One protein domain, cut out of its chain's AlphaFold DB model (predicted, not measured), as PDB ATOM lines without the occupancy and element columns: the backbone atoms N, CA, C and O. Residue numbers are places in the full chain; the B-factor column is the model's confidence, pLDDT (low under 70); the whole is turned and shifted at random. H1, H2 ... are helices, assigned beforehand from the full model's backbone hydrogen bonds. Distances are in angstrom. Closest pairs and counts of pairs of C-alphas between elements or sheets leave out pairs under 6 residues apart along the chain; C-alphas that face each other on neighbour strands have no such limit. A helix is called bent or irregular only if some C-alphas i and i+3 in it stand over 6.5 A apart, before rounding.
ATOM      1  N   CYS A   2     150.465 114.676 168.156       31.94
ATOM      2  CA  CYS A   2     149.204 115.406 167.897       31.94
ATOM      3  C   CYS A   2     148.668 116.104 169.153       31.94
ATOM      4  O   CYS A   2     148.424 117.295 169.106       31.94
ATOM      5  N   ALA A   3     148.716 115.461 170.325       30.70
ATOM      6  CA  ALA A   3     148.500 116.145 171.607       30.70
ATOM      7  C   ALA A   3     149.548 117.235 171.923       30.70
ATOM      8  O   ALA A   3     149.358 118.008 172.847       30.70
ATOM      9  N   GLN A   4     150.669 117.303 171.191       32.53
ATOM     10  CA  GLN A   4     151.710 118.326 171.360       32.53
ATOM     11  C   GLN A   4     151.555 119.463 170.346       32.53
ATOM     12  O   GLN A   4     151.786 120.599 170.712       32.53
ATOM     13  N   ALA A   5     151.088 119.188 169.124       32.62
ATOM     14  CA  ALA A   5     150.684 120.192 168.146       32.62
ATOM     15  C   ALA A   5     149.348 120.840 168.536       32.62
ATOM     16  O   ALA A   5     149.259 122.055 168.523       32.62
ATOM     17  N   ALA A   6     148.367 120.054 168.988       32.72
ATOM     18  CA  ALA A   6     147.135 120.537 169.602       32.72
ATOM     19  C   ALA A   6     147.418 121.252 170.929       32.72
ATOM     20  O   ALA A   6     146.830 122.294 171.163       32.72
ATOM     21  N   ARG A   7     148.388 120.800 171.751       35.66
ATOM     22  CA  ARG A   7     148.858 121.597 172.902       35.66
ATOM     23  C   ARG A   7     149.615 122.845 172.500       35.66
ATOM     24  O   ARG A   7     149.464 123.827 173.191       35.66
ATOM     25  N   GLU A   8     150.429 122.858 171.452       38.12
ATOM     26  CA  GLU A   8     151.128 124.064 170.986       38.12
ATOM     27  C   GLU A   8     150.148 125.063 170.369       38.12
ATOM     28  O   GLU A   8     150.321 126.259 170.564       38.12
ATOM     29  N   TYR A   9     149.096 124.579 169.707       38.03
ATOM     30  CA  TYR A   9     147.986 125.366 169.177       38.03
ATOM     31  C   TYR A   9     147.064 125.863 170.300       38.03
ATOM     32  O   TYR A   9     146.722 127.032 170.340       38.03
ATOM     33  N   TYR A  10     146.770 125.032 171.299       37.69
ATOM     34  CA  TYR A  10     146.095 125.409 172.544       37.69
ATOM     35  C   TYR A  10     146.939 126.370 173.385       37.69
ATOM     36  O   TYR A  10     146.411 127.319 173.933       37.69
ATOM     37  N   THR A  11     148.260 126.196 173.447       38.56
ATOM     38  CA  THR A  11     149.186 127.126 174.115       38.56
ATOM     39  C   THR A  11     149.307 128.412 173.305       38.56
ATOM     40  O   THR A  11     149.516 129.461 173.895       38.56
ATOM     41  N   PHE A  12     149.179 128.350 171.977       41.31
ATOM     42  CA  PHE A  12     149.090 129.506 171.092       41.31
ATOM     43  C   PHE A  12     147.779 130.262 171.305       41.31
ATOM     44  O   PHE A  12     147.846 131.468 171.454       41.31
ATOM     45  N   TRP A  13     146.633 129.585 171.431       38.91
ATOM     46  CA  TRP A  13     145.337 130.207 171.714       38.91
ATOM     47  C   TRP A  13     145.199 130.664 173.175       38.91
ATOM     48  O   TRP A  13     144.714 131.754 173.425       38.91
ATOM     49  N   GLN A  14     145.735 129.937 174.157       38.31
ATOM     50  CA  GLN A  14     145.892 130.426 175.533       38.31
ATOM     51  C   GLN A  14     146.853 131.614 175.598       38.31
ATOM     52  O   GLN A  14     146.624 132.540 176.362       38.31
ATOM     53  N   ARG A  15     147.932 131.613 174.802       36.31
ATOM     54  CA  ARG A  15     148.792 132.790 174.615       36.31
ATOM     55  C   ARG A  15     148.107 133.891 173.842       36.31
ATOM     56  O   ARG A  15     148.446 135.028 174.060       36.31
ATOM     57  N   PHE A  16     147.193 133.597 172.945       38.16
ATOM     58  CA  PHE A  16     146.406 134.601 172.259       38.16
ATOM     59  C   PHE A  16     145.481 135.265 173.284       38.16
ATOM     60  O   PHE A  16     145.593 136.457 173.510       38.16
ATOM     61  N   PHE A  17     144.719 134.495 174.063       37.12
ATOM     62  CA  PHE A  17     143.919 135.034 175.166       37.12
ATOM     63  C   PHE A  17     144.754 135.737 176.261       37.12
ATOM     64  O   PHE A  17     144.255 136.661 176.888       37.12
ATOM     65  N   ARG A  18     146.021 135.348 176.483       35.75
ATOM     66  CA  ARG A  18     146.903 135.922 177.528       35.75
ATOM     67  C   ARG A  18     147.850 137.040 177.056       35.75
ATOM     68  O   ARG A  18     148.220 137.901 177.845       35.75
ATOM     69  N   SER A  30     135.048 159.002 177.398       69.81
ATOM     70  CA  SER A  30     134.541 158.676 176.055       69.81
ATOM     71  C   SER A  30     133.984 157.246 176.009       69.81
ATOM     72  O   SER A  30     134.281 156.444 176.895       69.81
ATOM     73  N   LEU A  31     133.208 156.883 174.972       69.88
ATOM     74  CA  LEU A  31     132.781 155.485 174.766       69.88
ATOM     75  C   LEU A  31     133.984 154.529 174.782       69.88
ATOM     76  O   LEU A  31     133.924 153.484 175.423       69.88
ATOM     77  N   SER A  32     135.098 154.932 174.163       77.31
ATOM     78  CA  SER A  32     136.360 154.183 174.164       77.31
ATOM     79  C   SER A  32     136.870 153.859 175.576       77.31
ATOM     80  O   SER A  32     137.291 152.734 175.836       77.31
ATOM     81  N   ASP A  33     136.753 154.790 176.530       75.69
ATOM     82  CA  ASP A  33     137.171 154.541 177.917       75.69
ATOM     83  C   ASP A  33     136.281 153.505 178.607       75.69
ATOM     84  O   ASP A  33     136.774 152.647 179.342       75.69
ATOM     85  N   VAL A  34     134.968 153.564 178.369       74.12
ATOM     86  CA  VAL A  34     134.026 152.594 178.944       74.12
ATOM     87  C   VAL A  34     134.269 151.204 178.350       74.12
ATOM     88  O   VAL A  34     134.340 150.231 179.098       74.12
ATOM     89  N   PHE A  35     134.516 151.107 177.038       75.44
ATOM     90  CA  PHE A  35     134.969 149.864 176.400       75.44
ATOM     91  C   PHE A  35     136.304 149.368 176.976       75.44
ATOM     92  O   PHE A  35     136.464 148.168 177.190       75.44
ATOM     93  N   GLY A  36     137.234 150.267 177.307       81.12
ATOM     94  CA  GLY A  36     138.485 149.928 177.988       81.12
ATOM     95  C   GLY A  36     138.278 149.324 179.382       81.12
ATOM     96  O   GLY A  36     138.950 148.357 179.739       81.12
ATOM     97  N   LYS A  37     137.318 149.834 180.165       82.50
ATOM     98  CA  LYS A  37     136.959 149.254 181.473       82.50
ATOM     99  C   LYS A  37     136.293 147.886 181.340       82.50
ATOM    100  O   LYS A  37     136.647 146.970 182.079       82.50
ATOM    101  N   ILE A  38     135.367 147.749 180.389       76.25
ATOM    102  CA  ILE A  38     134.726 146.469 180.063       76.25
ATOM    103  C   ILE A  38     135.795 145.432 179.715       76.25
ATOM    104  O   ILE A  38     135.790 144.334 180.264       76.25
ATOM    105  N   ARG A  39     136.746 145.805 178.850       78.81
ATOM    106  CA  ARG A  39     137.889 144.969 178.467       78.81
ATOM    107  C   ARG A  39     138.683 144.518 179.689       78.81
ATOM    108  O   ARG A  39     138.843 143.322 179.883       78.81
ATOM    109  N   ALA A  40     139.091 145.450 180.549       82.62
ATOM    110  CA  ALA A  40     139.849 145.121 181.754       82.62
ATOM    111  C   ALA A  40     139.104 144.135 182.675       82.62
ATOM    112  O   ALA A  40     139.721 143.208 183.192       82.62
ATOM    113  N   GLN A  41     137.782 144.277 182.839       80.69
ATOM    114  CA  GLN A  41     136.988 143.317 183.616       80.69
ATOM    115  C   GLN A  41     136.944 141.932 182.955       80.69
ATOM    116  O   GLN A  41     137.070 140.918 183.644       80.69
ATOM    117  N   ILE A  42     136.752 141.875 181.634       77.44
ATOM    118  CA  ILE A  42     136.766 140.609 180.891       77.44
ATOM    119  C   ILE A  42     138.131 139.930 181.040       77.44
ATOM    120  O   ILE A  42     138.183 138.723 181.255       77.44
ATOM    121  N   ASP A  43     139.220 140.693 180.999       77.81
ATOM    122  CA  ASP A  43     140.580 140.170 181.136       77.81
ATOM    123  C   ASP A  43     140.845 139.619 182.542       77.81
ATOM    124  O   ASP A  43     141.377 138.514 182.689       77.81
ATOM    125  N   GLU A  44     140.423 140.350 183.578       84.62
ATOM    126  CA  GLU A  44     140.529 139.928 184.981       84.62
ATOM    127  C   GLU A  44     139.769 138.621 185.257       84.62
ATOM    128  O   GLU A  44     140.230 137.801 186.053       84.62
ATOM    129  N   ASN A  45     138.645 138.401 184.566       84.19
ATOM    130  CA  ASN A  45     137.782 137.226 184.724       84.19
ATOM    131  C   ASN A  45     137.904 136.216 183.570       84.19
ATOM    132  O   ASN A  45     137.078 135.305 183.459       84.19
ATOM    133  N   SER A  46     138.916 136.359 182.713       82.81
ATOM    134  CA  SER A  46     139.027 135.645 181.432       82.81
ATOM    135  C   SER A  46     138.946 134.124 181.572       82.81
ATOM    136  O   SER A  46     138.196 133.480 180.837       82.81
ATOM    137  N   ASP A  47     139.634 133.547 182.560       84.94
ATOM    138  CA  ASP A  47     139.588 132.108 182.845       84.94
ATOM    139  C   ASP A  47     138.178 131.640 183.248       84.94
ATOM    140  O   ASP A  47     137.704 130.603 182.779       84.94
ATOM    141  N   GLU A  48     137.481 132.393 184.103       89.12
ATOM    142  CA  GLU A  48     136.125 132.043 184.546       89.12
ATOM    143  C   GLU A  48     135.122 132.154 183.392       89.12
ATOM    144  O   GLU A  48     134.284 131.265 183.205       89.12
ATOM    145  N   ILE A  49     135.222 133.222 182.599       87.62
ATOM    146  CA  ILE A  49     134.378 133.447 181.423       87.62
ATOM    147  C   ILE A  49     134.602 132.330 180.404       87.62
ATOM    148  O   ILE A  49     133.633 131.719 179.957       87.62
ATOM    149  N   LEU A  50     135.857 131.993 180.094       87.62
ATOM    150  CA  LEU A  50     136.186 130.904 179.175       87.62
ATOM    151  C   LEU A  50     135.586 129.574 179.641       87.62
ATOM    152  O   LEU A  50     134.981 128.859 178.847       87.62
ATOM    153  N   GLN A  51     135.681 129.256 180.933       89.81
ATOM    154  CA  GLN A  51     135.088 128.036 181.484       89.81
ATOM    155  C   GLN A  51     133.558 128.017 181.356       89.81
ATOM    156  O   GLN A  51     132.989 126.990 180.982       89.81
ATOM    157  N   LYS A  52     132.873 129.143 181.600       92.56
ATOM    158  CA  LYS A  52     131.420 129.254 181.366       92.56
ATOM    159  C   LYS A  52     131.076 129.055 179.887       92.56
ATOM    160  O   LYS A  52     130.139 128.322 179.577       92.56
ATOM    161  N   LEU A  53     131.848 129.658 178.981       91.00
ATOM    162  CA  LEU A  53     131.656 129.539 177.534       91.00
ATOM    163  C   LEU A  53     131.848 128.091 177.048       91.00
ATOM    164  O   LEU A  53     131.027 127.572 176.290       91.00
ATOM    165  N   LEU A  54     132.872 127.387 177.535       91.62
ATOM    166  CA  LEU A  54     133.105 125.973 177.211       91.62
ATOM    167  C   LEU A  54     131.988 125.054 177.738       91.62
ATOM    168  O   LEU A  54     131.619 124.081 177.077       91.62
ATOM    169  N   GLN A  55     131.394 125.376 178.892       93.75
ATOM    170  CA  GLN A  55     130.267 124.615 179.448       93.75
ATOM    171  C   GLN A  55     129.001 124.705 178.588       93.75
ATOM    172  O   GLN A  55     128.295 123.706 178.454       93.75
ATOM    173  N   ILE A  56     128.715 125.870 178.001       94.12
ATOM    174  CA  ILE A  56     127.539 126.066 177.133       94.12
ATOM    175  C   ILE A  56     127.791 125.655 175.677       94.12
ATOM    176  O   ILE A  56     126.847 125.515 174.899       94.12
ATOM    177  N   THR A  57     129.053 125.442 175.304       94.50
ATOM    178  CA  THR A  57     129.426 124.977 173.967       94.50
ATOM    179  C   THR A  57     128.847 123.576 173.737       94.50
ATOM    180  O   THR A  57     129.108 122.667 174.536       94.50
ATOM    181  N   PRO A  58     128.057 123.362 172.670       94.25
ATOM    182  CA  PRO A  58     127.358 122.106 172.461       94.25
ATOM    183  C   PRO A  58     128.345 120.980 172.147       94.25
ATOM    184  O   PRO A  58     129.396 121.204 171.548       94.25
ATOM    185  N   GLU A  59     127.995 119.755 172.543       91.69
ATOM    186  CA  GLU A  59     128.801 118.564 172.238       91.69
ATOM    187  C   GLU A  59     128.706 118.150 170.773       91.69
ATOM    188  O   GLU A  59     129.701 117.723 170.187       91.69
ATOM    189  N   GLU A  60     127.523 118.319 170.187       90.94
ATOM    190  CA  GLU A  60     127.228 118.021 168.792       90.94
ATOM    191  C   GLU A  60     126.720 119.274 168.088       90.94
ATOM    192  O   GLU A  60     125.863 119.989 168.611       90.94
ATOM    193  N   ALA A  61     127.209 119.499 166.873       93.00
ATOM    194  CA  ALA A  61     126.805 120.628 166.058       93.00
ATOM    195  C   ALA A  61     125.506 120.345 165.292       93.00
ATOM    196  O   ALA A  61     125.429 119.483 164.413       93.00
ATOM    197  N   THR A  62     124.482 121.125 165.622       94.81
ATOM    198  CA  THR A  62     123.257 121.324 164.837       94.81
ATOM    199  C   THR A  62     122.934 122.812 164.768       94.81
ATOM    200  O   THR A  62     123.319 123.572 165.660       94.81
ATOM    201  N   LYS A  63     122.165 123.239 163.762       93.06
ATOM    202  CA  LYS A  63     121.723 124.638 163.652       93.06
ATOM    203  C   LYS A  63     121.021 125.135 164.925       93.06
ATOM    204  O   LYS A  63     121.338 126.201 165.433       93.06
ATOM    205  N   GLU A  64     120.138 124.314 165.488       95.38
ATOM    206  CA  GLU A  64     119.406 124.623 166.724       95.38
ATOM    207  C   GLU A  64     120.334 124.725 167.945       95.38
ATOM    208  O   GLU A  64     120.117 125.554 168.830       95.38
ATOM    209  N   SER A  65     121.369 123.879 168.015       95.75
ATOM    210  CA  SER A  65     122.373 123.955 169.083       95.75
ATOM    211  C   SER A  65     123.229 125.217 168.970       95.75
ATOM    212  O   SER A  65     123.527 125.825 169.993       95.75
ATOM    213  N   TYR A  66     123.546 125.641 167.741       94.69
ATOM    214  CA  TYR A  66     124.274 126.873 167.452       94.69
ATOM    215  C   TYR A  66     123.473 128.099 167.878       94.69
ATOM    216  O   TYR A  66     123.959 128.910 168.657       94.69
ATOM    217  N   GLU A  67     122.220 128.199 167.432       93.12
ATOM    218  CA  GLU A  67     121.335 129.316 167.780       93.12
ATOM    219  C   GLU A  67     121.148 129.437 169.299       93.12
ATOM    220  O   GLU A  67     121.211 130.537 169.850       93.12
ATOM    221  N   ARG A  68     120.982 128.304 169.998       95.94
ATOM    222  CA  ARG A  68     120.884 128.290 171.463       95.94
ATOM    223  C   ARG A  68     122.183 128.738 172.126       95.94
ATOM    224  O   ARG A  68     122.142 129.625 172.972       95.94
ATOM    225  N   ALA A  69     123.312 128.145 171.743       94.88
ATOM    226  CA  ALA A  69     124.605 128.450 172.344       94.88
ATOM    227  C   ALA A  69     125.005 129.912 172.110       94.88
ATOM    228  O   ALA A  69     125.476 130.556 173.037       94.88
ATOM    229  N   ILE A  70     124.740 130.474 170.928       91.81
ATOM    230  CA  ILE A  70     124.951 131.903 170.649       91.81
ATOM    231  C   ILE A  70     124.096 132.777 171.575       91.81
ATOM    232  O   ILE A  70     124.597 133.750 172.137       91.81
ATOM    233  N   GLY A  71     122.829 132.414 171.794       88.56
ATOM    234  CA  GLY A  71     121.977 133.101 172.768       88.56
ATOM    235  C   GLY A  71     122.548 133.062 174.190       88.56
ATOM    236  O   GLY A  71     122.560 134.081 174.881       88.56
ATOM    237  N   ASP A  72     123.070 131.912 174.615       92.06
ATOM    238  CA  ASP A  72     123.689 131.746 175.934       92.06
ATOM    239  C   ASP A  72     125.023 132.509 176.055       92.06
ATOM    240  O   ASP A  72     125.269 133.141 177.084       92.06
ATOM    241  N   ILE A  73     125.844 132.538 174.996       88.25
ATOM    242  CA  ILE A  73     127.065 133.359 174.905       88.25
ATOM    243  C   ILE A  73     126.708 134.835 175.096       88.25
ATOM    244  O   ILE A  73     127.309 135.512 175.932       88.25
ATOM    245  N   ASN A  74     125.692 135.323 174.380       80.69
ATOM    246  CA  ASN A  74     125.236 136.706 174.497       80.69
ATOM    247  C   ASN A  74     124.789 137.030 175.926       80.69
ATOM    248  O   ASN A  74     125.134 138.086 176.445       80.69
ATOM    249  N   ASN A  75     124.089 136.116 176.603       83.31
ATOM    250  CA  ASN A  75     123.692 136.314 177.999       83.31
ATOM    251  C   ASN A  75     124.895 136.414 178.948       83.31
ATOM    252  O   ASN A  75     124.880 137.243 179.860       83.31
ATOM    253  N   ILE A  76     125.940 135.608 178.735       84.12
ATOM    254  CA  ILE A  76     127.181 135.689 179.518       84.12
ATOM    255  C   ILE A  76     127.849 137.048 179.290       84.12
ATOM    256  O   ILE A  76     128.112 137.761 180.257       84.12
ATOM    257  N   ILE A  77     128.045 137.455 178.034       77.62
ATOM    258  CA  ILE A  77     128.668 138.744 177.692       77.62
ATOM    259  C   ILE A  77     127.848 139.916 178.255       77.62
ATOM    260  O   ILE A  77     128.403 140.845 178.841       77.62
ATOM    261  N   LEU A  78     126.518 139.863 178.152       73.69
ATOM    262  CA  LEU A  78     125.627 140.872 178.730       73.69
ATOM    263  C   LEU A  78     125.762 140.951 180.252       73.69
ATOM    264  O   LEU A  78     125.735 142.045 180.807       73.69
ATOM    265  N   SER A  79     125.937 139.822 180.939       78.38
ATOM    266  CA  SER A  79     126.134 139.826 182.391       78.38
ATOM    267  C   SER A  79     127.452 140.486 182.811       78.38
ATOM    268  O   SER A  79     127.466 141.222 183.795       78.38
ATOM    269  N   GLU A  80     128.519 140.304 182.028       77.31
ATOM    270  CA  GLU A  80     129.831 140.916 182.282       77.31
ATOM    271  C   GLU A  80     129.853 142.412 181.940       77.31
ATOM    272  O   GLU A  80     130.522 143.200 182.601       77.31
ATOM    273  N   THR A  81     129.078 142.823 180.937       69.19
ATOM    274  CA  THR A  81     128.970 144.226 180.502       69.19
ATOM    275  C   THR A  81     127.916 145.024 181.271       69.19
ATOM    276  O   THR A  81     128.006 146.250 181.340       69.19
ATOM    277  N   SER A  82     126.947 144.351 181.906       73.88
ATOM    278  CA  SER A  82     125.847 144.972 182.656       73.88
ATOM    279  C   SER A  82     126.283 146.026 183.682       73.88
ATOM    280  O   SER A  82     125.577 147.032 183.786       73.88
ATOM    281  N   PRO A  83     127.382 145.851 184.445       81.75
ATOM    282  CA  PRO A  83     127.831 146.853 185.411       81.75
ATOM    283  C   PRO A  83     128.192 148.208 184.786       81.75
ATOM    284  O   PRO A  83     128.187 149.213 185.489       81.75
ATOM    285  N   PHE A  84     128.476 148.245 183.481       75.50
ATOM    286  CA  PHE A  84     128.907 149.444 182.761       75.50
ATOM    287  C   PHE A  84     127.797 150.095 181.932       75.50
ATOM    288  O   PHE A  84     128.057 151.090 181.262       75.50
ATOM    289  N   LEU A  85     126.567 149.566 181.950       69.81
ATOM    290  CA  LEU A  85     125.479 150.075 181.104       69.81
ATOM    291  C   LEU A  85     125.158 151.546 181.378       69.81
ATOM    292  O   LEU A  85     124.971 152.308 180.434       69.81
ATOM    293  N   ASP A  86     125.141 151.954 182.647       69.12
ATOM    294  CA  ASP A  86     124.885 153.348 183.017       69.12
ATOM    295  C   ASP A  86     126.004 154.274 182.511       69.12
ATOM    296  O   ASP A  86     125.719 155.334 181.957       69.12
ATOM    297  N   GLU A  87     127.268 153.843 182.603       75.19
ATOM    298  CA  GLU A  87     128.416 154.595 182.075       75.19
ATOM    299  C   GLU A  87     128.416 154.654 180.539       75.19
ATOM    300  O   GLU A  87     128.755 155.686 179.963       75.19
ATOM    301  N   LEU A  88     128.007 153.572 179.863       68.94
ATOM    302  CA  LEU A  88     127.846 153.532 178.407       68.94
ATOM    303  C   LEU A  88     126.761 154.508 177.944       68.94
ATOM    304  O   LEU A  88     126.971 155.236 176.974       68.94
ATOM    305  N   MET A  89     125.616 154.538 178.634       67.81
ATOM    306  CA  MET A  89     124.525 155.468 178.329       67.81
ATOM    307  C   MET A  89     124.957 156.915 178.562       67.81
ATOM    308  O   MET A  89     124.755 157.753 177.688       67.81
ATOM    309  N   GLU A  90     125.612 157.203 179.686       70.25
ATOM    310  CA  GLU A  90     126.113 158.546 179.988       70.25
ATOM    311  C   GLU A  90     127.176 159.001 178.973       70.25
ATOM    312  O   GLU A  90     127.147 160.144 178.513       70.25
ATOM    313  N   ALA A  91     128.090 158.116 178.562       69.06
ATOM    314  CA  ALA A  91     129.070 158.415 177.521       69.06
ATOM    315  C   ALA A  91     128.401 158.668 176.159       69.06
ATOM    316  O   ALA A  91     128.764 159.614 175.461       69.06
ATOM    317  N   ALA A  92     127.393 157.872 175.795       66.44
ATOM    318  CA  ALA A  92     126.649 158.055 174.552       66.44
ATOM    319  C   ALA A  92     125.872 159.386 174.530       66.44
ATOM    320  O   ALA A  92     125.948 160.116 173.543       66.44
ATOM    321  N   GLU A  93     125.174 159.729 175.617       66.19
ATOM    322  CA  GLU A  93     124.384 160.965 175.740       66.19
ATOM    323  C   GLU A  93     125.252 162.231 175.768       66.19
ATOM    324  O   GLU A  93     124.849 163.275 175.250       66.19
ATOM    325  N   ASN A  94     126.447 162.154 176.359       66.62
ATOM    326  CA  ASN A  94     127.360 163.293 176.459       66.62
ATOM    327  C   ASN A  94     128.163 163.543 175.177       66.62
ATOM    328  O   ASN A  94     128.571 164.681 174.925       66.62
ATOM    329  N   SER A  95     128.421 162.500 174.384       59.12
ATOM    330  CA  SER A  95     129.279 162.587 173.199       59.12
ATOM    331  C   SER A  95     128.513 162.718 171.879       59.12
ATOM    332  O   SER A  95     129.092 163.231 170.921       59.12
ATOM    333  N   TYR A  96     127.235 162.324 171.813       59.41
ATOM    334  CA  TYR A  96     126.510 162.207 170.541       59.41
ATOM    335  C   TYR A  96     125.070 162.722 170.615       59.41
ATOM    336  O   TYR A  96     124.362 162.526 171.599       59.41
ATOM    337  N   ILE A  97     124.615 163.383 169.544       54.81
ATOM    338  CA  ILE A  97     123.275 164.003 169.482       54.81
ATOM    339  C   ILE A  97     122.260 163.051 168.826       54.81
ATOM    340  O   ILE A  97     121.053 163.170 169.053       54.81
ATOM    341  N   ASN A  98     122.729 162.094 168.019       66.94
ATOM    342  CA  ASN A  98     121.898 161.150 167.271       66.94
ATOM    343  C   ASN A  98     122.391 159.697 167.458       66.94
ATOM    344  O   ASN A  98     123.591 159.456 167.327       66.94
ATOM    345  N   PRO A  99     121.491 158.715 167.676       64.38
ATOM    346  CA  PRO A  99     121.820 157.285 167.709       64.38
ATOM    347  C   PRO A  99     122.703 156.758 166.567       64.38
ATOM    348  O   PRO A  99     123.466 155.822 166.780       64.38
ATOM    349  N   GLU A 100     122.623 157.335 165.366       70.00
ATOM    350  CA  GLU A 100     123.492 156.923 164.251       70.00
ATOM    351  C   GLU A 100     124.965 157.304 164.470       70.00
ATOM    352  O   GLU A 100     125.848 156.533 164.110       70.00
ATOM    353  N   GLU A 101     125.252 158.426 165.138       70.88
ATOM    354  CA  GLU A 101     126.632 158.824 165.460       70.88
ATOM    355  C   GLU A 101     127.242 157.894 166.525       70.88
ATOM    356  O   GLU A 101     128.417 157.544 166.448       70.88
ATOM    357  N   VAL A 102     126.423 157.417 167.473       70.62
ATOM    358  CA  VAL A 102     126.831 156.402 168.464       70.62
ATOM    359  C   VAL A 102     127.184 155.086 167.772       70.62
ATOM    360  O   VAL A 102     128.203 154.477 168.093       70.62
ATOM    361  N   LYS A 103     126.369 154.641 166.806       70.12
ATOM    362  CA  LYS A 103     126.655 153.424 166.030       70.12
ATOM    363  C   LYS A 103     127.952 153.549 165.241       70.12
ATOM    364  O   LYS A 103     128.754 152.620 165.259       70.12
ATOM    365  N   GLU A 104     128.164 154.677 164.565       79.81
ATOM    366  CA  GLU A 104     129.406 154.930 163.829       79.81
ATOM    367  C   GLU A 104     130.626 154.915 164.754       79.81
ATOM    368  O   GLU A 104     131.636 154.305 164.405       79.81
ATOM    369  N   GLU A 105     130.537 155.510 165.947       78.00
ATOM    370  CA  GLU A 105     131.627 155.458 166.925       78.00
ATOM    371  C   GLU A 105     131.910 154.028 167.387       78.00
ATOM    372  O   GLU A 105     133.060 153.590 167.378       78.00
ATOM    373  N   VAL A 106     130.872 153.272 167.749       76.56
ATOM    374  CA  VAL A 106     131.027 151.871 168.162       76.56
ATOM    375  C   VAL A 106     131.682 151.057 167.048       76.56
ATOM    376  O   VAL A 106     132.605 150.291 167.309       76.56
ATOM    377  N   LEU A 107     131.291 151.263 165.790       79.81
ATOM    378  CA  LEU A 107     131.952 150.629 164.647       79.81
ATOM    379  C   LEU A 107     133.411 151.081 164.495       79.81
ATOM    380  O   LEU A 107     134.265 150.262 164.166       79.81
ATOM    381  N   ASN A 108     133.731 152.350 164.746       85.25
ATOM    382  CA  ASN A 108     135.111 152.842 164.708       85.25
ATOM    383  C   ASN A 108     135.985 152.256 165.827       85.25
ATOM    384  O   ASN A 108     137.199 152.184 165.649       85.25
ATOM    385  N   ILE A 109     135.383 151.801 166.928       80.19
ATOM    386  CA  ILE A 109     136.061 151.061 168.000       80.19
ATOM    387  C   ILE A 109     136.204 149.577 167.626       80.19
ATOM    388  O   ILE A 109     137.290 149.018 167.740       80.19
ATOM    389  N   LEU A 110     135.132 148.936 167.150       77.81
ATOM    390  CA  LEU A 110     135.105 147.491 166.895       77.81
ATOM    391  C   LEU A 110     135.881 147.076 165.640       77.81
ATOM    392  O   LEU A 110     136.586 146.071 165.657       77.81
ATOM    393  N   ILE A 111     135.760 147.821 164.538       87.69
ATOM    394  CA  ILE A 111     136.338 147.422 163.245       87.69
ATOM    395  C   ILE A 111     137.866 147.269 163.305       87.69
ATOM    396  O   ILE A 111     138.353 146.262 162.793       87.69
ATOM    397  N   PRO A 112     138.645 148.185 163.917       88.50
ATOM    398  CA  PRO A 112     140.087 147.991 164.067       88.50
ATOM    399  C   PRO A 112     140.458 146.699 164.803       88.50
ATOM    400  O   PRO A 112     141.375 146.004 164.371       88.50
ATOM    401  N   GLU A 113     139.720 146.346 165.858       83.81
ATOM    402  CA  GLU A 113     139.947 145.113 166.620       83.81
ATOM    403  C   GLU A 113     139.625 143.875 165.763       83.81
ATOM    404  O   GLU A 113     140.409 142.932 165.714       83.81
ATOM    405  N   ILE A 114     138.524 143.896 164.999       86.38
ATOM    406  CA  ILE A 114     138.163 142.811 164.066       86.38
ATOM    407  C   ILE A 114     139.233 142.651 162.971       86.38
ATOM    408  O   ILE A 114     139.609 141.527 162.637       86.38
ATOM    409  N   VAL A 115     139.766 143.756 162.437       89.56
ATOM    410  CA  VAL A 115     140.864 143.737 161.452       89.56
ATOM    411  C   VAL A 115     142.131 143.125 162.049       89.56
ATOM    412  O   VAL A 115     142.799 142.326 161.388       89.56
ATOM    413  N   GLU A 116     142.472 143.476 163.288       90.50
ATOM    414  CA  GLU A 116     143.624 142.896 163.974       90.50
ATOM    415  C   GLU A 116     143.441 141.388 164.195       90.50
ATOM    416  O   GLU A 116     144.335 140.609 163.851       90.50
ATOM    417  N   LEU A 117     142.270 140.959 164.674       86.25
ATOM    418  CA  LEU A 117     141.929 139.543 164.825       86.25
ATOM    419  C   LEU A 117     142.044 138.796 163.491       86.25
ATOM    420  O   LEU A 117     142.672 137.737 163.428       86.25
ATOM    421  N   GLN A 118     141.527 139.371 162.404       89.75
ATOM    422  CA  GLN A 118     141.611 138.767 161.074       89.75
ATOM    423  C   GLN A 118     143.067 138.616 160.617       89.75
ATOM    424  O   GLN A 118     143.453 137.574 160.086       89.75
ATOM    425  N   ALA A 119     143.908 139.625 160.858       89.06
ATOM    426  CA  ALA A 119     145.332 139.551 160.545       89.06
ATOM    427  C   ALA A 119     146.035 138.432 161.332       89.06
ATOM    428  O   ALA A 119     146.886 137.732 160.777       89.06
ATOM    429  N   GLN A 120     145.664 138.221 162.597       88.00
ATOM    430  CA  GLN A 120     146.207 137.146 163.431       88.00
ATOM    431  C   GLN A 120     145.754 135.753 162.956       88.00
ATOM    432  O   GLN A 120     146.573 134.828 162.913       88.00
ATOM    433  N   VAL A 121     144.495 135.602 162.531       86.75
ATOM    434  CA  VAL A 121     143.981 134.371 161.899       86.75
ATOM    435  C   VAL A 121     144.737 134.078 160.601       86.75
ATOM    436  O   VAL A 121     145.273 132.981 160.432       86.75
ATOM    437  N   ASN A 122     144.883 135.074 159.725       87.81
ATOM    438  CA  ASN A 122     145.603 134.939 158.456       87.81
ATOM    439  C   ASN A 122     147.077 134.560 158.657       87.81
ATOM    440  O   ASN A 122     147.610 133.689 157.970       87.81
ATOM    441  N   GLU A 123     147.745 135.177 159.632       88.94
ATOM    442  CA  GLU A 123     149.122 134.845 159.998       88.94
ATOM    443  C   GLU A 123     149.242 133.421 160.561       88.94
ATOM    444  O   GLU A 123     150.222 132.716 160.295       88.94
ATOM    445  N   SER A 124     148.245 132.973 161.324       86.56
ATOM    446  CA  SER A 124     148.175 131.599 161.826       86.56
ATOM    447  C   SER A 124     148.005 130.603 160.685       86.56
ATOM    448  O   SER A 124     148.695 129.580 160.670       86.56
ATOM    449  N   ASN A 125     147.169 130.928 159.694       84.31
ATOM    450  CA  ASN A 125     146.995 130.090 158.514       84.31
ATOM    451  C   ASN A 125     148.286 130.015 157.690       84.31
ATOM    452  O   ASN A 125     148.774 128.935 157.361       84.31
ATOM    453  N   ARG A 126     148.946 131.156 157.467       88.25
ATOM    454  CA  ARG A 126     150.250 131.203 156.794       88.25
ATOM    455  C   ARG A 126     151.278 130.292 157.475       88.25
ATOM    456  O   ARG A 126     151.950 129.515 156.800       88.25
ATOM    457  N   LYS A 127     151.380 130.336 158.808       83.56
ATOM    458  CA  LYS A 127     152.282 129.462 159.585       83.56
ATOM    459  C   LYS A 127     151.919 127.981 159.477       83.56
ATOM    460  O   LYS A 127     152.823 127.141 159.452       83.56
ATOM    461  N   LEU A 128     150.627 127.654 159.436       84.38
ATOM    462  CA  LEU A 128     150.145 126.287 159.239       84.38
ATOM    463  C   LEU A 128     150.645 125.736 157.893       84.38
ATOM    464  O   LEU A 128     151.272 124.673 157.860       84.38
ATOM    465  N   TRP A 129     150.468 126.505 156.817       85.31
ATOM    466  CA  TRP A 129     150.958 126.178 155.475       85.31
ATOM    467  C   TRP A 129     152.482 126.064 155.404       85.31
ATOM    468  O   TRP A 129     153.002 125.088 154.865       85.31
ATOM    469  N   GLU A 130     153.225 127.005 155.988       85.00
ATOM    470  CA  GLU A 130     154.694 126.934 156.032       85.00
ATOM    471  C   GLU A 130     155.185 125.659 156.719       85.00
ATOM    472  O   GLU A 130     156.104 124.994 156.235       85.00
ATOM    473  N   LYS A 131     154.544 125.277 157.828       81.19
ATOM    474  CA  LYS A 131     154.869 124.044 158.548       81.19
ATOM    475  C   LYS A 131     154.585 122.811 157.694       81.19
ATOM    476  O   LYS A 131     155.426 121.912 157.666       81.19
ATOM    477  N   ALA A 132     153.452 122.776 156.993       81.56
ATOM    478  CA  ALA A 132     153.093 121.680 156.096       81.56
ATOM    479  C   ALA A 132     154.091 121.544 154.934       81.56
ATOM    480  O   ALA A 132     154.609 120.454 154.702       81.56
ATOM    481  N   LEU A 133     154.440 122.653 154.277       85.56
ATOM    482  CA  LEU A 133     155.366 122.682 153.137       85.56
ATOM    483  C   LEU A 133     156.826 122.407 153.524       85.56
ATOM    484  O   LEU A 133     157.605 121.948 152.694       85.56
ATOM    485  N   SER A 134     157.215 122.686 154.773       84.31
ATOM    486  CA  SER A 134     158.575 122.422 155.271       84.31
ATOM    487  C   SER A 134     158.866 120.943 155.557       84.31
ATOM    488  O   SER A 134     160.024 120.579 155.772       84.31
ATOM    489  N   LYS A 135     157.836 120.090 155.602       80.62
ATOM    490  CA  LYS A 135     157.986 118.655 155.852       80.62
ATOM    491  C   LYS A 135     158.101 117.896 154.534       80.62
ATOM    492  O   LYS A 135     157.208 117.957 153.702       80.62
ATOM    493  N   ASP A 136     159.156 117.093 154.407       73.81
ATOM    494  CA  ASP A 136     159.385 116.268 153.214       73.81
ATOM    495  C   ASP A 136     158.292 115.206 152.988       73.81
ATOM    496  O   ASP A 136     158.040 114.833 151.848       73.81
ATOM    497  N   ASN A 137     157.654 114.704 154.056       79.06
ATOM    498  CA  ASN A 137     156.533 113.761 153.981       79.06
ATOM    499  C   ASN A 137     155.559 113.986 155.149       79.06
ATOM    500  O   ASN A 137     155.964 113.908 156.312       79.06
ATOM    501  N   LEU A 138     154.282 114.213 154.835       82.00
ATOM    502  CA  LEU A 138     153.168 114.196 155.787       82.00
ATOM    503  C   LEU A 138     152.509 112.812 155.770       82.00
ATOM    504  O   LEU A 138     152.359 112.202 154.711       82.00
ATOM    505  N   THR A 139     152.114 112.308 156.935       86.25
ATOM    506  CA  THR A 139     151.258 111.111 157.017       86.25
ATOM    507  C   THR A 139     149.818 111.445 156.611       86.25
ATOM    508  O   THR A 139     149.408 112.598 156.710       86.25
ATOM    509  N   GLU A 140     149.020 110.448 156.207       86.12
ATOM    510  CA  GLU A 140     147.594 110.656 155.872       86.12
ATOM    511  C   GLU A 140     146.813 111.331 157.011       86.12
ATOM    512  O   GLU A 140     145.967 112.183 156.769       86.12
ATOM    513  N   GLU A 141     147.135 110.989 158.259       81.94
ATOM    514  CA  GLU A 141     146.519 111.587 159.443       81.94
ATOM    515  C   GLU A 141     146.919 113.060 159.628       81.94
ATOM    516  O   GLU A 141     146.089 113.903 159.957       81.94
ATOM    517  N   GLU A 142     148.183 113.399 159.364       80.62
ATOM    518  CA  GLU A 142     148.645 114.791 159.419       80.62
ATOM    519  C   GLU A 142     148.021 115.645 158.312       80.62
ATOM    520  O   GLU A 142     147.755 116.822 158.546       80.62
ATOM    521  N   VAL A 143     147.769 115.064 157.134       85.00
ATOM    522  CA  VAL A 143     147.059 115.743 156.040       85.00
ATOM    523  C   VAL A 143     145.616 116.043 156.444       85.00
ATOM    524  O   VAL A 143     145.189 117.185 156.325       85.00
ATOM    525  N   LYS A 144     144.890 115.075 157.012       85.06
ATOM    526  CA  LYS A 144     143.504 115.288 157.467       85.06
ATOM    527  C   LYS A 144     143.392 116.374 158.536       85.06
ATOM    528  O   LYS A 144     142.532 117.244 158.454       85.06
ATOM    529  N   GLN A 145     144.279 116.353 159.531       81.06
ATOM    530  CA  GLN A 145     144.296 117.380 160.580       81.06
ATOM    531  C   GLN A 145     144.635 118.761 160.019       81.06
ATOM    532  O   GLN A 145     144.059 119.759 160.444       81.06
ATOM    533  N   PHE A 146     145.564 118.818 159.064       86.12
ATOM    534  CA  PHE A 146     145.889 120.047 158.356       86.12
ATOM    535  C   PHE A 146     144.674 120.599 157.603       86.12
ATOM    536  O   PHE A 146     144.355 121.767 157.782       86.12
ATOM    537  N   GLU A 147     143.969 119.763 156.836       88.12
ATOM    538  CA  GLU A 147     142.765 120.165 156.099       88.12
ATOM    539  C   GLU A 147     141.686 120.713 157.037       88.12
ATOM    540  O   GLU A 147     141.099 121.750 156.754       88.12
ATOM    541  N   ILE A 148     141.444 120.070 158.183       89.31
ATOM    542  CA  ILE A 148     140.453 120.556 159.155       89.31
ATOM    543  C   ILE A 148     140.851 121.930 159.717       89.31
ATOM    544  O   ILE A 148     140.007 122.819 159.821       89.31
ATOM    545  N   LEU A 149     142.125 122.132 160.062       88.00
ATOM    546  CA  LEU A 149     142.603 123.410 160.599       88.00
ATOM    547  C   LEU A 149     142.621 124.527 159.548       88.00
ATOM    548  O   LEU A 149     142.293 125.664 159.877       88.00
ATOM    549  N   ASP A 150     142.979 124.212 158.305       87.56
ATOM    550  CA  ASP A 150     142.929 125.156 157.185       87.56
ATOM    551  C   ASP A 150     141.484 125.589 156.903       87.56
ATOM    552  O   ASP A 150     141.204 126.784 156.796       87.56
ATOM    553  N   LYS A 151     140.539 124.637 156.915       91.31
ATOM    554  CA  LYS A 151     139.101 124.913 156.788       91.31
ATOM    555  C   LYS A 151     138.586 125.806 157.915       91.31
ATOM    556  O   LYS A 151     137.908 126.796 157.650       91.31
ATOM    557  N   PHE A 152     138.940 125.485 159.158       92.69
ATOM    558  CA  PHE A 152     138.599 126.292 160.331       92.69
ATOM    559  C   PHE A 152     139.102 127.737 160.191       92.69
ATOM    560  O   PHE A 152     138.310 128.672 160.271       92.69
ATOM    561  N   LEU A 153     140.398 127.925 159.926       90.50
ATOM    562  CA  LEU A 153     140.997 129.258 159.807       90.50
ATOM    563  C   LEU A 153     140.428 130.049 158.628       90.50
ATOM    564  O   LEU A 153     140.251 131.261 158.734       90.50
ATOM    565  N   SER A 154     140.117 129.373 157.524       90.81
ATOM    566  CA  SER A 154     139.488 129.997 156.360       90.81
ATOM    567  C   SER A 154     138.079 130.494 156.681       90.81
ATOM    568  O   SER A 154     137.730 131.613 156.308       90.81
ATOM    569  N   LEU A 155     137.275 129.718 157.417       93.31
ATOM    570  CA  LEU A 155     135.944 130.149 157.861       93.31
ATOM    571  C   LEU A 155     136.014 131.334 158.830       93.31
ATOM    572  O   LEU A 155     135.285 132.306 158.644       93.31
ATOM    573  N   GLU A 156     136.916 131.295 159.810       92.25
ATOM    574  CA  GLU A 156     137.145 132.404 160.747       92.25
ATOM    575  C   GLU A 156     137.544 133.688 160.002       92.25
ATOM    576  O   GLU A 156     136.974 134.757 160.230       92.25
ATOM    577  N   ALA A 157     138.481 133.583 159.054       91.00
ATOM    578  CA  ALA A 157     138.925 134.711 158.243       91.00
ATOM    579  C   ALA A 157     137.796 135.292 157.376       91.00
ATOM    580  O   ALA A 157     137.712 136.517 157.243       91.00
ATOM    581  N   ASN A 158     136.924 134.439 156.825       91.38
ATOM    582  CA  ASN A 158     135.750 134.850 156.051       91.38
ATOM    583  C   ASN A 158     134.719 135.573 156.924       91.38
ATOM    584  O   ASN A 158     134.265 136.655 156.555       91.38
ATOM    585  N   LEU A 159     134.380 135.024 158.097       92.75
ATOM    586  CA  LEU A 159     133.459 135.666 159.043       92.75
ATOM    587  C   LEU A 159     133.932 137.079 159.399       92.75
ATOM    588  O   LEU A 159     133.172 138.038 159.262       92.75
ATOM    589  N   LEU A 160     135.201 137.217 159.793       92.31
ATOM    590  CA  LEU A 160     135.796 138.510 160.136       92.31
ATOM    591  C   LEU A 160     135.873 139.445 158.918       92.31
ATOM    592  O   LEU A 160     135.592 140.636 159.039       92.31
ATOM    593  N   GLY A 161     136.195 138.920 157.734       90.62
ATOM    594  CA  GLY A 161     136.235 139.697 156.495       90.62
ATOM    595  C   GLY A 161     134.884 140.316 156.154       90.62
ATOM    596  O   GLY A 161     134.800 141.519 155.918       90.62
ATOM    597  N   ILE A 162     133.809 139.531 156.238       89.75
ATOM    598  CA  ILE A 162     132.441 140.000 155.980       89.75
ATOM    599  C   ILE A 162     132.029 141.085 156.985       89.75
ATOM    600  O   ILE A 162     131.401 142.073 156.592       89.75
ATOM    601  N   MET A 163     132.400 140.945 158.263       89.00
ATOM    602  CA  MET A 163     132.167 141.981 159.279       89.00
ATOM    603  C   MET A 163     132.866 143.302 158.921       89.00
ATOM    604  O   MET A 163     132.253 144.372 158.991       89.00
ATOM    605  N   VAL A 164     134.138 143.231 158.508       89.44
ATOM    606  CA  VAL A 164     134.947 144.403 158.138       89.44
ATOM    607  C   VAL A 164     134.436 145.064 156.864       89.44
ATOM    608  O   VAL A 164     134.365 146.290 156.805       89.44
ATOM    609  N   GLU A 165     134.077 144.285 155.846       88.06
ATOM    610  CA  GLU A 165     133.638 144.807 154.550       88.06
ATOM    611  C   GLU A 165     132.281 145.504 154.627       88.06
ATOM    612  O   GLU A 165     132.110 146.578 154.044       88.06
ATOM    613  N   ASN A 166     131.320 144.924 155.354       85.69
ATOM    614  CA  ASN A 166     129.985 145.512 155.464       85.69
ATOM    615  C   ASN A 166     129.965 146.741 156.377       85.69
ATOM    616  O   ASN A 166     129.172 147.651 156.134       85.69
ATOM    617  N   ARG A 167     130.825 146.777 157.409       86.06
ATOM    618  CA  ARG A 167     130.825 147.816 158.459       86.06
ATOM    619  C   ARG A 167     129.414 148.088 158.999       86.06
ATOM    620  O   ARG A 167     129.034 149.236 159.201       86.06
ATOM    621  N   ASP A 168     128.642 147.025 159.201       84.31
ATOM    622  CA  ASP A 168     127.246 147.082 159.630       84.31
ATOM    623  C   ASP A 168     127.066 146.347 160.959       84.31
ATOM    624  O   ASP A 168     127.518 145.212 161.126       84.31
ATOM    625  N   PHE A 169     126.389 146.999 161.903       74.19
ATOM    626  CA  PHE A 169     126.233 146.483 163.262       74.19
ATOM    627  C   PHE A 169     125.419 145.186 163.297       74.19
ATOM    628  O   PHE A 169     125.801 144.264 164.008       74.19
ATOM    629  N   ASN A 170     124.351 145.080 162.495       80.38
ATOM    630  CA  ASN A 170     123.526 143.867 162.466       80.38
ATOM    631  C   ASN A 170     124.322 142.688 161.897       80.38
ATOM    632  O   ASN A 170     124.261 141.581 162.420       80.38
ATOM    633  N   THR A 171     125.119 142.936 160.858       85.50
ATOM    634  CA  THR A 171     126.006 141.924 160.270       85.50
ATOM    635  C   THR A 171     127.047 141.442 161.284       85.50
ATOM    636  O   THR A 171     127.285 140.240 161.395       85.50
ATOM    637  N   ILE A 172     127.649 142.359 162.051       83.44
ATOM    638  CA  ILE A 172     128.601 142.012 163.117       83.44
ATOM    639  C   ILE A 172     127.913 141.199 164.216       83.44
ATOM    640  O   ILE A 172     128.415 140.139 164.581       83.44
ATOM    641  N   GLU A 173     126.761 141.657 164.706       80.19
ATOM    642  CA  GLU A 173     125.969 140.973 165.733       80.19
ATOM    643  C   GLU A 173     125.579 139.552 165.298       80.19
ATOM    644  O   GLU A 173     125.698 138.604 166.076       80.19
ATOM    645  N   GLU A 174     125.173 139.375 164.040       85.12
ATOM    646  CA  GLU A 174     124.804 138.066 163.505       85.12
ATOM    647  C   GLU A 174     125.987 137.102 163.379       85.12
ATOM    648  O   GLU A 174     125.815 135.898 163.589       85.12
ATOM    649  N   LEU A 175     127.171 137.594 163.004       90.62
ATOM    650  CA  LEU A 175     128.321 136.745 162.692       90.62
ATOM    651  C   LEU A 175     129.233 136.483 163.894       90.62
ATOM    652  O   LEU A 175     129.867 135.428 163.947       90.62
ATOM    653  N   ILE A 176     129.306 137.401 164.864       87.00
ATOM    654  CA  ILE A 176     130.260 137.292 165.979       87.00
ATOM    655  C   ILE A 176     129.985 136.058 166.837       87.00
ATOM    656  O   ILE A 176     130.916 135.389 167.279       87.00
ATOM    657  N   GLY A 177     128.712 135.689 166.997       90.12
ATOM    658  CA  GLY A 177     128.326 134.463 167.690       90.12
ATOM    659  C   GLY A 177     128.827 133.199 166.987       90.12
ATOM    660  O   GLY A 177     129.283 132.275 167.654       90.12
ATOM    661  N   TYR A 178     128.791 133.163 165.651       94.50
ATOM    662  CA  TYR A 178     129.278 132.018 164.872       94.50
ATOM    663  C   TYR A 178     130.800 131.894 164.938       94.50
ATOM    664  O   TYR A 178     131.297 130.783 165.100       94.50
ATOM    665  N   PHE A 179     131.510 133.024 164.871       93.50
ATOM    666  CA  PHE A 179     132.961 133.101 165.063       93.50
ATOM    667  C   PHE A 179     133.361 132.562 166.445       93.50
ATOM    668  O   PHE A 179     134.094 131.583 166.568       93.50
ATOM    669  N   LEU A 180     132.780 133.124 167.511       90.31
ATOM    670  CA  LEU A 180     133.078 132.700 168.881       90.31
ATOM    671  C   LEU A 180     132.745 131.225 169.111       90.31
ATOM    672  O   LEU A 180     133.527 130.503 169.726       90.31
ATOM    673  N   LEU A 181     131.597 130.759 168.619       94.88
ATOM    674  CA  LEU A 181     131.178 129.381 168.831       94.88
ATOM    675  C   LEU A 181     132.053 128.381 168.070       94.88
ATOM    676  O   LEU A 181     132.380 127.334 168.630       94.88
ATOM    677  N   LEU A 182     132.465 128.690 166.837       95.25
ATOM    678  CA  LEU A 182     133.368 127.830 166.075       95.25
ATOM    679  C   LEU A 182     134.723 127.691 166.790       95.25
ATOM    680  O   LEU A 182     135.208 126.572 166.972       95.25
ATOM    681  N   LEU A 183     135.282 128.797 167.287       92.31
ATOM    682  CA  LEU A 183     136.489 128.781 168.116       92.31
ATOM    683  C   LEU A 183     136.304 127.936 169.389       92.31
ATOM    684  O   LEU A 183     137.141 127.086 169.701       92.31
ATOM    685  N   LEU A 184     135.202 128.126 170.119       92.56
ATOM    686  CA  LEU A 184     134.916 127.376 171.346       92.56
ATOM    687  C   LEU A 184     134.761 125.871 171.091       92.56
ATOM    688  O   LEU A 184     135.225 125.063 171.896       92.56
ATOM    689  N   ARG A 185     134.159 125.480 169.963       94.75
ATOM    690  CA  ARG A 185     134.044 124.077 169.542       94.75
ATOM    691  C   ARG A 185     135.412 123.440 169.327       94.75
ATOM    692  O   ARG A 185     135.651 122.349 169.842       94.75
ATOM    693  N   VAL A 186     136.332 124.139 168.660       92.06
ATOM    694  CA  VAL A 186     137.726 123.682 168.512       92.06
ATOM    695  C   VAL A 186     138.389 123.508 169.878       92.06
ATOM    696  O   VAL A 186     138.979 122.460 170.142       92.06
ATOM    697  N   LEU A 187     138.281 124.508 170.759       88.69
ATOM    698  CA  LEU A 187     138.890 124.456 172.092       88.69
ATOM    699  C   LEU A 187     138.370 123.271 172.907       88.69
ATOM    700  O   LEU A 187     139.169 122.535 173.483       88.69
ATOM    701  N   LYS A 188     137.054 123.054 172.899       91.25
ATOM    702  CA  LYS A 188     136.410 121.969 173.634       91.25
ATOM    703  C   LYS A 188     136.824 120.588 173.125       91.25
ATOM    704  O   LYS A 188     137.191 119.730 173.922       91.25
ATOM    705  N   ILE A 189     136.840 120.387 171.805       89.94
ATOM    706  CA  ILE A 189     137.304 119.132 171.190       89.94
ATOM    707  C   ILE A 189     138.762 118.851 171.577       89.94
ATOM    708  O   ILE A 189     139.103 117.725 171.936       89.94
ATOM    709  N   VAL A 190     139.621 119.875 171.549       86.44
ATOM    710  CA  VAL A 190     141.037 119.738 171.919       86.44
ATOM    711  C   VAL A 190     141.219 119.441 173.408       86.44
ATOM    712  O   VAL A 190     142.030 118.579 173.751       86.44
ATOM    713  N   GLU A 191     140.498 120.135 174.291       85.94
ATOM    714  CA  GLU A 191     140.580 119.942 175.746       85.94
ATOM    715  C   GLU A 191     140.141 118.535 176.164       85.94
ATOM    716  O   GLU A 191     140.756 117.920 177.036       85.94
ATOM    717  N   GLU A 192     139.125 118.004 175.493       90.88
ATOM    718  CA  GLU A 192     138.564 116.681 175.760       90.88
ATOM    719  C   GLU A 192     139.261 115.554 174.978       90.88
ATOM    720  O   GLU A 192     138.835 114.402 175.049       90.88
ATOM    721  N   GLU A 193     140.338 115.870 174.247       88.56
ATOM    722  CA  GLU A 193     141.098 114.931 173.410       88.56
ATOM    723  C   GLU A 193     140.214 114.170 172.392       88.56
ATOM    724  O   GLU A 193     140.448 112.994 172.095       88.56
ATOM    725  N   ARG A 194     139.191 114.847 171.854       89.44
ATOM    726  CA  ARG A 194     138.264 114.336 170.831       89.44
ATOM    727  C   ARG A 194     138.817 114.476 169.409       89.44
ATOM    728  O   ARG A 194     139.858 115.095 169.178       89.44
ATOM    729  N   ASP A 195     138.125 113.864 168.447       88.75
ATOM    730  CA  ASP A 195     138.498 113.914 167.032       88.75
ATOM    731  C   ASP A 195     138.062 115.250 166.405       88.75
ATOM    732  O   ASP A 195     136.890 115.625 166.448       88.75
ATOM    733  N   LEU A 196     139.007 115.959 165.781       87.25
ATOM    734  CA  LEU A 196     138.732 117.207 165.064       87.25
ATOM    735  C   LEU A 196     137.781 117.001 163.875       87.25
ATOM    736  O   LEU A 196     137.146 117.964 163.450       87.25
ATOM    737  N   ALA A 197     137.632 115.772 163.368       88.88
ATOM    738  CA  ALA A 197     136.649 115.444 162.334       88.88
ATOM    739  C   ALA A 197     135.200 115.752 162.762       88.88
ATOM    740  O   ALA A 197     134.330 115.937 161.914       88.88
ATOM    741  N   GLU A 198     134.923 115.880 164.065       92.12
ATOM    742  CA  GLU A 198     133.614 116.324 164.560       92.12
ATOM    743  C   GLU A 198     133.219 117.724 164.048       92.12
ATOM    744  O   GLU A 198     132.023 118.009 163.951       92.12
ATOM    745  N   LEU A 199     134.194 118.559 163.659       93.62
ATOM    746  CA  LEU A 199     133.985 119.915 163.136       93.62
ATOM    747  C   LEU A 199     133.392 119.964 161.725       93.62
ATOM    748  O   LEU A 199     132.968 121.027 161.284       93.62
ATOM    749  N   GLU A 200     133.321 118.851 160.993       92.50
ATOM    750  CA  GLU A 200     132.755 118.859 159.636       92.50
ATOM    751  C   GLU A 200     131.317 119.403 159.609       92.50
ATOM    752  O   GLU A 200     130.930 120.129 158.692       92.50
ATOM    753  N   LYS A 201     130.524 119.099 160.645       92.81
ATOM    754  CA  LYS A 201     129.165 119.641 160.795       92.81
ATOM    755  C   LYS A 201     129.174 121.126 161.146       92.81
ATOM    756  O   LYS A 201     128.366 121.877 160.604       92.81
ATOM    757  N   ASP A 202     130.078 121.534 162.035       96.19
ATOM    758  CA  ASP A 202     130.292 122.930 162.417       96.19
ATOM    759  C   ASP A 202     130.612 123.780 161.170       96.19
ATOM    760  O   ASP A 202     129.981 124.812 160.937       96.19
ATOM    761  N   PHE A 203     131.503 123.292 160.300       95.31
ATOM    762  CA  PHE A 203     131.879 123.962 159.054       95.31
ATOM    763  C   PHE A 203     130.698 124.157 158.108       95.31
ATOM    764  O   PHE A 203     130.532 125.256 157.584       95.31
ATOM    765  N   LYS A 204     129.843 123.141 157.936       94.12
ATOM    766  CA  LYS A 204     128.628 123.263 157.114       94.12
ATOM    767  C   LYS A 204     127.684 124.336 157.656       94.12
ATOM    768  O   LYS A 204     127.232 125.186 156.898       94.12
ATOM    769  N   ILE A 205     127.437 124.354 158.967       95.56
ATOM    770  CA  ILE A 205     126.556 125.348 159.606       95.56
ATOM    771  C   ILE A 205     127.100 126.773 159.423       95.56
ATOM    772  O   ILE A 205     126.342 127.697 159.116       95.56
ATOM    773  N   VAL A 206     128.408 126.961 159.606       95.06
ATOM    774  CA  VAL A 206     129.053 128.272 159.448       95.06
ATOM    775  C   VAL A 206     129.062 128.705 157.980       95.06
ATOM    776  O   VAL A 206     128.705 129.844 157.686       95.06
ATOM    777  N   ALA A 207     129.378 127.799 157.051       92.69
ATOM    778  CA  ALA A 207     129.333 128.055 155.612       92.69
ATOM    779  C   ALA A 207     127.920 128.441 155.137       92.69
ATOM    780  O   ALA A 207     127.761 129.413 154.399       92.69
ATOM    781  N   GLU A 208     126.875 127.755 155.617       92.62
ATOM    782  CA  GLU A 208     125.477 128.119 155.347       92.62
ATOM    783  C   GLU A 208     125.157 129.536 155.835       92.62
ATOM    784  O   GLU A 208     124.495 130.305 155.128       92.62
ATOM    785  N   LYS A 209     125.635 129.906 157.031       93.00
ATOM    786  CA  LYS A 209     125.424 131.253 157.573       93.00
ATOM    787  C   LYS A 209     126.157 132.307 156.741       93.00
ATOM    788  O   LYS A 209     125.525 133.300 156.377       93.00
ATOM    789  N   ILE A 210     127.418 132.075 156.374       89.75
ATOM    790  CA  ILE A 210     128.182 132.957 155.475       89.75
ATOM    791  C   ILE A 210     127.419 133.165 154.162       89.75
ATOM    792  O   ILE A 210     127.120 134.302 153.793       89.75
ATOM    793  N   LYS A 211     126.999 132.078 153.508       87.81
ATOM    794  CA  LYS A 211     126.269 132.124 152.233       87.81
ATOM    795  C   LYS A 211     124.919 132.835 152.333       87.81
ATOM    796  O   LYS A 211     124.481 133.468 151.377       87.81
ATOM    797  N   SER A 212     124.251 132.760 153.485       89.31
ATOM    798  CA  SER A 212     122.982 133.469 153.702       89.31
ATOM    799  C   SER A 212     123.128 134.995 153.714       89.31
ATOM    800  O   SER A 212     122.184 135.693 153.347       89.31
ATOM    801  N   LEU A 213     124.305 135.505 154.096       82.12
ATOM    802  CA  LEU A 213     124.610 136.938 154.167       82.12
ATOM    803  C   LEU A 213     125.386 137.434 152.941       82.12
ATOM    804  O   LEU A 213     125.234 138.591 152.550       82.12
ATOM    805  N   ASN A 214     126.160 136.559 152.297       75.50
ATOM    806  CA  ASN A 214     126.882 136.844 151.061       75.50
ATOM    807  C   ASN A 214     126.574 135.773 149.990       75.50
ATOM    808  O   ASN A 214     127.357 134.847 149.790       75.50
ATOM    809  N   PRO A 215     125.412 135.858 149.313       63.34
ATOM    810  CA  PRO A 215     124.937 134.806 148.411       63.34
ATOM    811  C   PRO A 215     125.675 134.733 147.068       63.34
ATOM    812  O   PRO A 215     125.505 133.753 146.345       63.34
ATOM    813  N   GLU A 216     126.460 135.755 146.712       62.66
ATOM    814  CA  GLU A 216     127.271 135.764 145.493       62.66
ATOM    815  C   GLU A 216     128.763 135.768 145.852       62.66
ATOM    816  O   GLU A 216     129.195 136.686 146.555       62.66
ATOM    817  N   PRO A 217     129.561 134.805 145.350       57.91
ATOM    818  CA  PRO A 217     130.997 134.786 145.578       57.91
ATOM    819  C   PRO A 217     131.648 136.019 144.944       57.91
ATOM    820  O   PRO A 217     131.528 136.264 143.740       57.91
ATOM    821  N   ARG A 218     132.339 136.816 145.758       60.59
ATOM    822  CA  ARG A 218     133.063 138.031 145.351       60.59
ATOM    823  C   ARG A 218     134.568 137.800 145.266       60.59
ATOM    824  O   ARG A 218     135.258 138.538 144.560       60.59
ATOM    825  N   THR A 219     135.073 136.775 145.941       60.41
ATOM    826  CA  THR A 219     136.493 136.434 146.057       60.41
ATOM    827  C   THR A 219     136.737 134.945 145.800       60.41
ATOM    828  O   THR A 219     135.803 134.156 145.672       60.41
ATOM    829  N   ILE A 220     138.010 134.552 145.667       54.97
ATOM    830  CA  ILE A 220     138.396 133.137 145.512       54.97
ATOM    831  C   ILE A 220     138.012 132.334 146.763       54.97
ATOM    832  O   ILE A 220     137.596 131.185 146.640       54.97
ATOM    833  N   ASP A 221     138.072 132.962 147.935       58.72
ATOM    834  CA  ASP A 221     137.777 132.329 149.220       58.72
ATOM    835  C   ASP A 221     136.281 131.996 149.372       58.72
ATOM    836  O   ASP A 221     135.922 131.073 150.097       58.72
ATOM    837  N   ASP A 222     135.401 132.652 148.608       62.72
ATOM    838  CA  ASP A 222     133.974 132.320 148.584       62.72
ATOM    839  C   ASP A 222     133.683 131.003 147.833       62.72
ATOM    840  O   ASP A 222     132.689 130.337 148.119       62.72
ATOM    841  N   TYR A 223     134.551 130.567 146.907       65.06
ATOM    842  CA  TYR A 223     134.392 129.260 146.240       65.06
ATOM    843  C   TYR A 223     134.636 128.093 147.201       65.06
ATOM    844  O   TYR A 223     134.062 127.020 147.031       65.06
ATOM    845  N   PHE A 224     135.454 128.313 148.230       78.25
ATOM    846  CA  PHE A 224     135.663 127.344 149.298       78.25
ATOM    847  C   PHE A 224     134.392 127.155 150.152       78.25
ATOM    848  O   PHE A 224     134.111 126.046 150.607       78.25
ATOM    849  N   ILE A 225     133.570 128.199 150.313       79.44
ATOM    850  CA  ILE A 225     132.259 128.092 150.977       79.44
ATOM    851  C   ILE A 225     131.319 127.186 150.178       79.44
ATOM    852  O   ILE A 225     130.611 126.375 150.769       79.44
ATOM    853  N   ASP A 226     131.325 127.292 148.849       79.50
ATOM    854  CA  ASP A 226     130.546 126.395 147.996       79.50
ATOM    855  C   ASP A 226     131.039 124.943 148.101       79.50
ATOM    856  O   ASP A 226     130.213 124.053 148.281       79.50
ATOM    857  N   GLU A 227     132.356 124.705 148.104       77.56
ATOM    858  CA  GLU A 227     132.940 123.365 148.292       77.56
ATOM    859  C   GLU A 227     132.526 122.725 149.626       77.56
ATOM    860  O   GLU A 227     132.186 121.545 149.671       77.56
ATOM    861  N   LEU A 228     132.492 123.494 150.720       80.38
ATOM    862  CA  LEU A 228     132.043 122.991 152.025       80.38
ATOM    863  C   LEU A 228     130.562 122.583 152.051       80.38
ATOM    864  O   LEU A 228     130.155 121.800 152.914       80.38
ATOM    865  N   LEU A 229     129.758 123.138 151.145       82.38
ATOM    866  CA  LEU A 229     128.323 122.884 151.039       82.38
ATOM    867  C   LEU A 229     127.975 121.833 149.977       82.38
ATOM    868  O   LEU A 229     126.815 121.424 149.909       82.38
ATOM    869  N   GLU A 230     128.940 121.392 149.168       75.62
ATOM    870  CA  GLU A 230     128.779 120.245 148.276       75.62
ATOM    871  C   GLU A 230     128.777 118.927 149.086       75.62
ATOM    872  O   GLU A 230     129.437 118.798 150.121       75.62
TER     873      GLU A 230
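This is residues 2 to 18 and 30 to 230 of the 231 residues of an uncharacterized protein of Thermococcus kodakarensis (strain ATCC BAA-918 / JCM 12380 / KOD1) (UniProt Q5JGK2). A long helix, H5, lies side by side with H6, and H6, H7 and H8 form an up-and-down bundle of three, each running against the one before. The hairpin of H3 and arm H4a crosses H7, H2 packs on H4b at one end of the elongated body, and H9 packs slantwise on H8. The printed part has 218 residues with nine named helices, H1 to H9 in order, and no named strand; its class is all helix. It is compact, with a radius of gyration of the C-alphas of 18.5 A and spans of 61 by 39 by 35 A.

Find C-alpha 99 at (121.820, 157.285, 167.709); from there H5, residues 99 to 133, runs 50.3 A to C-alpha 133 at (155.366, 122.682, 153.137), with a kink of 27 degrees near residue 111. H5 is neither bent nor irregular, but only just: C-alphas 109 and 112 are 6.4 A apart. Next come H6, residues 140 to 166, 39.1 A; H7, residues 169 to 191, 32.7 A; H8, residues 196 to 213, with a kink of 30 degrees near residue 203; and H9, residues 220 to 229, ending with C-alpha 229 at (128.323, 122.884, 151.039). H7 and H8 are only just irregular: C-alphas 174 and 177 are 6.55 A apart, 198 and 201 6.7 A. Earlier stand H1, residues 2 to 18, H2, residues 31 to 44, and H3, residues 46 to 56. H4, residues 63 to 95, was assigned as one helix by its hydrogen bonds but is bent, with C-alphas 83 and 86 7.5 A apart; its arms are H4a, residues 63 to 83, itself irregular with C-alphas 80 and 83 7.0 A apart, and H4b, residues 86 to 95.

Look first at the hairpin of H5 and H6, which touch at a shallow tilt of 21 degrees, closest at the C-alphas of Gln 118 and Ala 157, 5.6 A. H7, the hub, touches five helices. With residues 177 to 181 alone it touches residues 66 to 74 of H4a, about perpendicular at 76 degrees, closest at Gly 177 and Ile 70, C-alphas 5.2 A apart. H8 touches H9 with residues 203 to 211 alone, closest at the C-alphas of Ala 207 and Ile 225, 5.5 A. H2 touches H4b with residues 31 to 34 alone, closest at the C-alphas of Leu 31 and Ala 91, 5.5 A. H1 only just touches H7, with 3 pairs of C-alphas within 8 A. Every O i to N i+4 pair is within hydrogen-bond range in H1, H2, H3, H4b and H6; the counts are 16 of 17 in H4a, 29 of 31 in H5, 17 of 19 in H7, 11 of 14 in H8 and 4 of 6 in H9.

The C-alphas farthest apart, those of Ile 97 and Asn 137, are 62.2 A apart. Residues 19 to 29 are not printed, and C-alphas 18 and 30 are 25.9 A apart across that cut. Of the links printed whole, no link is long. Mean pLDDT of the printed part is 79.7; 42 residues are under 70, among them residues 2 to 18, 91 to 99 and 215 to 223.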